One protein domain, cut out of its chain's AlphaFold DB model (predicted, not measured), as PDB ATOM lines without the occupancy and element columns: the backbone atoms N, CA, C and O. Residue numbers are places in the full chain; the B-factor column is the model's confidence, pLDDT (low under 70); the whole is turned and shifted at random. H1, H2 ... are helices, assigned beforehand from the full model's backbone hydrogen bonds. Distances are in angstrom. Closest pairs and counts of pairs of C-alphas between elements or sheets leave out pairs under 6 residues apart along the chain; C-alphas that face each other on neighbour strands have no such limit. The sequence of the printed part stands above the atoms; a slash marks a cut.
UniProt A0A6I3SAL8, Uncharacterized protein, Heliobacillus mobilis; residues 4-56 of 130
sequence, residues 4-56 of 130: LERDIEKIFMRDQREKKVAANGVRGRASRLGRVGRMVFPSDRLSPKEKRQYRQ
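Overview. This is residues 4 to 56 of the 130 residues of an uncharacterized protein of Heliobacillus mobilis (UniProt A0A6I3SAL8). One long helix, H1, makes one arm of an open, flat shape, and a long loop runs on past its end, folds back at residues 30 to 35 and leads to two short helices, H2 and H3, set off to one side of H1's line. Residues 4 to 17 of H1 and residues 30 to 35 of the loop stick out at opposite ends of the longest axis. The printed part has 53 residues with three named helices, in the order H1, H2, H3, and no named strand; the class is all helix. It is only just extended, close to loose, with a radius of gyration of the C-alphas of 15.2 A and spans of 48 by 31 by 11 A.

Along the chain. H1, residues 4 to 22, runs 27.1 A from C-alpha 4 at (12.349, 17.535, 13.048) to C-alpha 22 at (-8.414, 30.168, 1.079). H2 is residues 42 to 45. H3, residues 48 to 55, is 10.7 A long and ends with C-alpha 55 at (-20.824, 17.012, 9.689).

Arrangement. H1 is close to H2 but not clearly touching it; their closest C-alphas, those of Ala 22 and Pro 42, are 7.7 A apart. H2 and H3 only just touch, with 3 pairs of C-alphas within 8 A, the closest being those of Ser 43 and Lys 51 at 6.7 A. H1 and H3 are apart. Every O i to N i+4 pair is within hydrogen-bond range in H1 and H3; H2 is too short for such a pair, and its 1 pair of O i and N i+3 is within range.

Size, cuts and confidence. The two C-alphas farthest apart, those of Leu 4 and Leu 33, are 48.5 A apart. The link from H1 to H2 is long, with 19 residues, and that from H2 to H3 is tight, with 2. The printed part has no cut. Its mean pLDDT is 85.7, and no printed residue is under 70.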
ATOM      1  N   LEU A   4      13.274  16.573  12.452       85.81
ATOM      2  CA  LEU A   4      12.349  17.535  13.048       85.81
ATOM      3  C   LEU A   4      12.281  18.866  12.285       85.81
ATOM      4  O   LEU A   4      11.191  19.330  11.967       85.81
ATOM      5  N   GLU A   5      13.427  19.461  11.942       86.75
ATOM      6  CA  GLU A   5      13.478  20.725  11.187       86.75
ATOM      7  C   GLU A   5      12.794  20.603   9.818       86.75
ATOM      8  O   GLU A   5      12.038  21.490   9.417       86.75
ATOM      9  N   ARG A   6      12.992  19.472   9.125       88.75
ATOM     10  CA  ARG A   6      12.346  19.210   7.829       88.75
ATOM     11  C   ARG A   6      10.832  19.049   7.949       88.75
ATOM     12  O   ARG A   6      10.106  19.447   7.039       88.75
ATOM     13  N   ASP A   7      10.347  18.456   9.033       91.50
ATOM     14  CA  ASP A   7       8.909  18.274   9.243       91.50
ATOM     15  C   ASP A   7       8.221  19.590   9.626       91.50
ATOM     16  O   ASP A   7       7.137  19.883   9.112       91.50
ATOM     17  N   ILE A   8       8.888  20.439  10.413       91.88
ATOM     18  CA  ILE A   8       8.425  21.803  10.712       91.88
ATOM     19  C   ILE A   8       8.305  22.625   9.423       91.88
ATOM     20  O   ILE A   8       7.267  23.244   9.176       91.88
ATOM     21  N   GLU A   9       9.329  22.596   8.566       92.50
ATOM     22  CA  GLU A   9       9.321  23.330   7.298       92.50
ATOM     23  C   GLU A   9       8.184  22.862   6.375       92.50
ATOM     24  O   GLU A   9       7.458  23.680   5.803       92.50
ATOM     25  N   LYS A  10       7.959  21.546   6.276       93.25
ATOM     26  CA  LYS A  10       6.842  20.985   5.497       93.25
ATOM     27  C   LYS A  10       5.483  21.457   6.008       93.25
ATOM     28  O   LYS A  10       4.629  21.820   5.195       93.25
ATOM     29  N   ILE A  11       5.270  21.445   7.326       93.25
ATOM     30  CA  ILE A  11       4.015  21.896   7.944       93.25
ATOM     31  C   ILE A  11       3.795  23.383   7.652       93.25
ATOM     32  O   ILE A  11       2.722  23.768   7.185       93.25
ATOM     33  N   PHE A  12       4.830  24.203   7.839       93.94
ATOM     34  CA  PHE A  12       4.765  25.638   7.581       93.94
ATOM     35  C   PHE A  12       4.445  25.957   6.114       93.94
ATOM     36  O   PHE A  12       3.559  26.761   5.815       93.94
ATOM     37  N   MET A  13       5.121  25.292   5.174       95.00
ATOM     38  CA  MET A  13       4.885  25.497   3.743       95.00
ATOM     39  C   MET A  13       3.484  25.045   3.316       95.00
ATOM     40  O   MET A  13       2.877  25.675   2.443       95.00
ATOM     41  N   ARG A  14       2.947  23.980   3.926       91.94
ATOM     42  CA  ARG A  14       1.559  23.548   3.710       91.94
ATOM     43  C   ARG A  14       0.571  24.616   4.188       91.94
ATOM     44  O   ARG A  14      -0.282  25.022   3.402       91.94
ATOM     45  N   ASP A  15       0.736  25.120   5.406       91.00
ATOM     46  CA  ASP A  15      -0.133  26.152   5.985       91.00
ATOM     47  C   ASP A  15      -0.143  27.444   5.141       91.00
ATOM     48  O   ASP A  15      -1.198  27.980   4.791       91.00
ATOM     49  N   GLN A  16       1.030  27.898   4.690       92.69
ATOM     50  CA  GLN A  16       1.144  29.052   3.790       92.69
ATOM     51  C   GLN A  16       0.393  28.851   2.467       92.69
ATOM     52  O   GLN A  16      -0.262  29.772   1.969       92.69
ATOM     53  N   ARG A  17       0.468  27.649   1.879       89.00
ATOM     54  CA  ARG A  17      -0.295  27.323   0.667       89.00
ATOM     55  C   ARG A  17      -1.790  27.355   0.953       89.00
ATOM     56  O   ARG A  17      -2.521  28.016   0.222       89.00
ATOM     57  N   GLU A  18      -2.249  26.711   2.020       87.31
ATOM     58  CA  GLU A  18      -3.672  26.652   2.368       87.31
ATOM     59  C   GLU A  18      -4.281  28.042   2.580       87.31
ATOM     60  O   GLU A  18      -5.330  28.339   1.997       87.31
ATOM     61  N   LYS A  19      -3.575  28.928   3.294       87.31
ATOM     62  CA  LYS A  19      -3.961  30.336   3.490       87.31
ATOM     63  C   LYS A  19      -4.107  31.092   2.171       87.31
ATOM     64  O   LYS A  19      -5.120  31.757   1.948       87.31
ATOM     65  N   LYS A  20      -3.130  30.955   1.265       87.62
ATOM     66  CA  LYS A  20      -3.177  31.593  -0.063       87.62
ATOM     67  C   LYS A  20      -4.362  31.099  -0.887       87.62
ATOM     68  O   LYS A  20      -5.048  31.905  -1.509       87.62
ATOM     69  N   VAL A  21      -4.636  29.793  -0.871       84.75
ATOM     70  CA  VAL A  21      -5.772  29.236  -1.616       84.75
ATOM     71  C   VAL A  21      -7.101  29.662  -0.970       84.75
ATOM     72  O   VAL A  21      -8.054  29.947  -1.688       84.75
ATOM     73  N   ALA A  22      -7.202  29.729   0.364       84.88
ATOM     74  CA  ALA A  22      -8.414  30.168   1.079       84.88
ATOM     75  C   ALA A  22      -8.814  31.619   0.760       84.88
ATOM     76  O   ALA A  22     -10.003  31.908   0.622       84.88
ATOM     77  N   ALA A  23      -7.826  32.504   0.598       83.06
ATOM     78  CA  ALA A  23      -8.025  33.910   0.249       83.06
ATOM     79  C   ALA A  23      -8.113  34.175  -1.270       83.06
ATOM     80  O   ALA A  23      -8.249  35.329  -1.691       83.06
ATOM     81  N   ASN A  24      -8.023  33.136  -2.106       79.62
ATOM     82  CA  ASN A  24      -8.004  33.303  -3.553       79.62
ATOM     83  C   ASN A  24      -9.346  33.862  -4.061       79.62
ATOM     84  O   ASN A  24     -10.414  33.351  -3.730       79.62
ATOM     85  N   GLY A  25      -9.293  34.930  -4.859       75.75
ATOM     86  CA  GLY A  25     -10.478  35.592  -5.415       75.75
ATOM     87  C   GLY A  25     -11.190  36.584  -4.485       75.75
ATOM     88  O   GLY A  25     -12.052  37.315  -4.967       75.75
ATOM     89  N   VAL A  26     -10.809  36.684  -3.201       80.25
ATOM     90  CA  VAL A  26     -11.420  37.634  -2.243       80.25
ATOM     91  C   VAL A  26     -11.071  39.086  -2.566       80.25
ATOM     92  O   VAL A  26     -11.924  39.963  -2.502       80.25
ATOM     93  N   ARG A  27      -9.819  39.343  -2.960       75.62
ATOM     94  CA  ARG A  27      -9.351  40.671  -3.404       75.62
ATOM     95  C   ARG A  27      -9.426  40.864  -4.926       75.62
ATOM     96  O   ARG A  27      -8.870  41.822  -5.451       75.62
ATOM     97  N   GLY A  28     -10.051  39.929  -5.643       74.06
ATOM     98  CA  GLY A  28     -10.194  39.998  -7.096       74.06
ATOM     99  C   GLY A  28     -11.255  41.008  -7.529       74.06
ATOM    100  O   GLY A  28     -12.133  41.384  -6.753       74.06
ATOM    101  N   ARG A  29     -11.204  41.423  -8.800       74.19
ATOM    102  CA  ARG A  29     -12.267  42.238  -9.400       74.19
ATOM    103  C   ARG A  29     -13.588  41.468  -9.335       74.19
ATOM    104  O   ARG A  29     -13.619  40.272  -9.628       74.19
ATOM    105  N   ALA A  30     -14.667  42.157  -8.971       76.81
ATOM    106  CA  ALA A  30     -16.000  41.575  -9.015       76.81
ATOM    107  C   ALA A  30     -16.283  41.012 -10.418       76.81
ATOM    108  O   ALA A  30     -15.928  41.615 -11.434       76.81
ATOM    109  N   SER A  31     -16.908  39.837 -10.465       78.56
ATOM    110  CA  SER A  31     -17.370  39.229 -11.716       78.56
ATOM    111  C   SER A  31     -18.347  40.150 -12.461       78.56
ATOM    112  O   SER A  31     -18.876  41.106 -11.895       78.56
ATOM    113  N   ARG A  32     -18.672  39.822 -13.720       78.88
ATOM    114  CA  ARG A  32     -19.651  40.572 -14.537       78.88
ATOM    115  C   ARG A  32     -21.014  40.772 -13.846       78.88
ATOM    116  O   ARG A  32     -21.720  41.715 -14.163       78.88
ATOM    117  N   LEU A  33     -21.364  39.894 -12.900       83.56
ATOM    118  CA  LEU A  33     -22.596  39.921 -12.101       83.56
ATOM    119  C   LEU A  33     -22.437  40.651 -10.748       83.56
ATOM    120  O   LEU A  33     -23.289  40.506  -9.877       83.56
ATOM    121  N   GLY A  34     -21.325  41.355 -10.515       79.12
ATOM    122  CA  GLY A  34     -21.055  42.090  -9.272       79.12
ATOM    123  C   GLY A  34     -20.657  41.219  -8.074       79.12
ATOM    124  O   GLY A  34     -20.435  41.737  -6.983       79.12
ATOM    125  N   ARG A  35     -20.531  39.896  -8.244       77.69
ATOM    126  CA  ARG A  35     -20.130  38.991  -7.154       77.69
ATOM    127  C   ARG A  35     -18.618  39.023  -6.955       77.69
ATOM    128  O   ARG A  35     -17.879  38.810  -7.921       77.69
ATOM    129  N   VAL A  36     -18.189  39.236  -5.714       79.19
ATOM    130  CA  VAL A  36     -16.793  39.117  -5.260       79.19
ATOM    131  C   VAL A  36     -16.543  37.681  -4.790       79.19
ATOM    132  O   VAL A  36     -17.467  37.013  -4.313       79.19
ATOM    133  N   GLY A  37     -15.319  37.174  -4.952       78.19
ATOM    134  CA  GLY A  37     -14.955  35.864  -4.415       78.19
ATOM    135  C   GLY A  37     -15.090  35.850  -2.891       78.19
ATOM    136  O   GLY A  37     -14.688  36.791  -2.213       78.19
ATOM    137  N   ARG A  38     -15.679  34.790  -2.338       83.12
ATOM    138  CA  ARG A  38     -15.754  34.587  -0.884       83.12
ATOM    139  C   ARG A  38     -14.551  33.789  -0.399       83.12
ATOM    140  O   ARG A  38     -14.007  32.987  -1.155       83.12
ATOM    141  N   MET A  39     -14.189  33.958   0.870       85.00
ATOM    142  CA  MET A  39     -13.208  33.088   1.512       85.00
ATOM    143  C   MET A  39     -13.740  31.649   1.518       85.00
ATOM    144  O   MET A  39     -14.905  31.420   1.846       85.00
ATOM    145  N   VAL A  40     -12.909  30.694   1.098       86.94
ATOM    146  CA  VAL A  40     -13.290  29.276   0.997       86.94
ATOM    147  C   VAL A  40     -12.582  28.502   2.097       86.94
ATOM    148  O   VAL A  40     -11.349  28.435   2.100       86.94
ATOM    149  N   PHE A  41     -13.348  27.895   3.004       86.38
ATOM    150  CA  PHE A  41     -12.788  27.056   4.059       86.38
ATOM    151  C   PHE A  41     -12.429  25.660   3.523       86.38
ATOM    152  O   PHE A  41     -13.001  25.215   2.524       86.38
ATOM    153  N   PRO A  42     -11.507  24.922   4.167       83.19
ATOM    154  CA  PRO A  42     -11.190  23.548   3.771       83.19
ATOM    155  C   PRO A  42     -12.426  22.643   3.696       83.19
ATOM    156  O   PRO A  42     -12.579  21.881   2.743       83.19
ATOM    157  N   SER A  43     -13.371  22.806   4.628       83.50
ATOM    158  CA  SER A  43     -14.647  22.085   4.635       83.50
ATOM    159  C   SER A  43     -15.507  22.364   3.397       83.50
ATOM    160  O   SER A  43     -16.249  21.484   2.963       83.50
ATOM    161  N   ASP A  44     -15.392  23.542   2.776       85.56
ATOM    162  CA  ASP A  44     -16.124  23.901   1.558       85.56
ATOM    163  C   ASP A  44     -15.573  23.215   0.306       85.56
ATOM    164  O   ASP A  44     -16.310  23.079  -0.677       85.56
ATOM    165  N   ARG A  45     -14.313  22.767   0.340       84.56
ATOM    166  CA  ARG A  45     -13.647  22.071  -0.774       84.56
ATOM    167  C   ARG A  45     -13.862  20.565  -0.775       84.56
ATOM    168  O   ARG A  45     -13.614  19.936  -1.797       84.56
ATOM    169  N   LEU A  46     -14.325  20.009   0.341       88.56
ATOM    170  CA  LEU A  46     -14.657  18.594   0.458       88.56
ATOM    171  C   LEU A  46     -15.748  18.192  -0.544       88.56
ATOM    172  O   LEU A  46     -16.650  18.983  -0.865       88.56
ATOM    173  N   SER A  47     -15.700  16.939  -0.996       91.00
ATOM    174  CA  SER A  47     -16.765  16.376  -1.824       91.00
ATOM    175  C   SER A  47     -18.098  16.360  -1.052       91.00
ATOM    176  O   SER A  47     -18.112  16.350   0.182       91.00
ATOM    177  N   PRO A  48     -19.266  16.343  -1.722       90.38
ATOM    178  CA  PRO A  48     -20.553  16.296  -1.025       90.38
ATOM    179  C   PRO A  48     -20.686  15.121  -0.041       90.38
ATOM    180  O   PRO A  48     -21.363  15.254   0.977       90.38
ATOM    181  N   LYS A  49     -20.030  13.985  -0.325       91.75
ATOM    182  CA  LYS A  49     -19.989  12.813   0.563       91.75
ATOM    183  C   LYS A  49     -19.130  13.080   1.803       91.75
ATOM    184  O   LYS A  49     -19.603  12.876   2.917       91.75
ATOM    185  N   GLU A  50     -17.930  13.618   1.617       90.00
ATOM    186  CA  GLU A  50     -17.027  13.996   2.714       90.00
ATOM    187  C   GLU A  50     -17.622  15.093   3.598       90.00
ATOM    188  O   GLU A  50     -17.506  15.028   4.815       90.00
ATOM    189  N   LYS A  51     -18.333  16.072   3.023       91.19
ATOM    190  CA  LYS A  51     -19.043  17.101   3.802       91.19
ATOM    191  C   LYS A  51     -20.088  16.502   4.732       91.19
ATOM    192  O   LYS A  51     -20.276  17.009   5.832       91.19
ATOM    193  N   ARG A  52     -20.795  15.458   4.285       88.00
ATOM    194  CA  ARG A  52     -21.768  14.749   5.126       88.00
ATOM    195  C   ARG A  52     -21.060  14.026   6.261       88.00
ATOM    196  O   ARG A  52     -21.481  14.194   7.393       88.00
ATOM    197  N   GLN A  53     -19.971  13.313   5.973       88.00
ATOM    198  CA  GLN A  53     -19.166  12.629   6.991       88.00
ATOM    199  C   GLN A  53     -18.551  13.605   8.002       88.00
ATOM    200  O   GLN A  53     -18.677  13.403   9.199       88.00
ATOM    201  N   TYR A  54     -17.974  14.715   7.540       85.88
ATOM    202  CA  TYR A  54     -17.405  15.754   8.403       85.88
ATOM    203  C   TYR A  54     -18.448  16.393   9.334       85.88
ATOM    204  O   TYR A  54     -18.122  16.826  10.433       85.88
ATOM    205  N   ARG A  55     -19.711  16.475   8.892       85.69
ATOM    206  CA  ARG A  55     -20.824  17.012   9.689       85.69
ATOM    207  C   ARG A  55     -21.510  15.968  10.569       85.69
ATOM    208  O   ARG A  55     -22.370  16.352  11.357       85.69
ATOM    209  N   GLN A  56     -21.205  14.680  10.417       87.56
ATOM    210  CA  GLN A  56     -21.767  13.655  11.292       87.56
ATOM    211  C   GLN A  56     -21.217  13.850  12.706       87.56
ATOM    212  O   GLN A  56     -20.034  14.130  12.892       87.56
TER     213      GLN A  56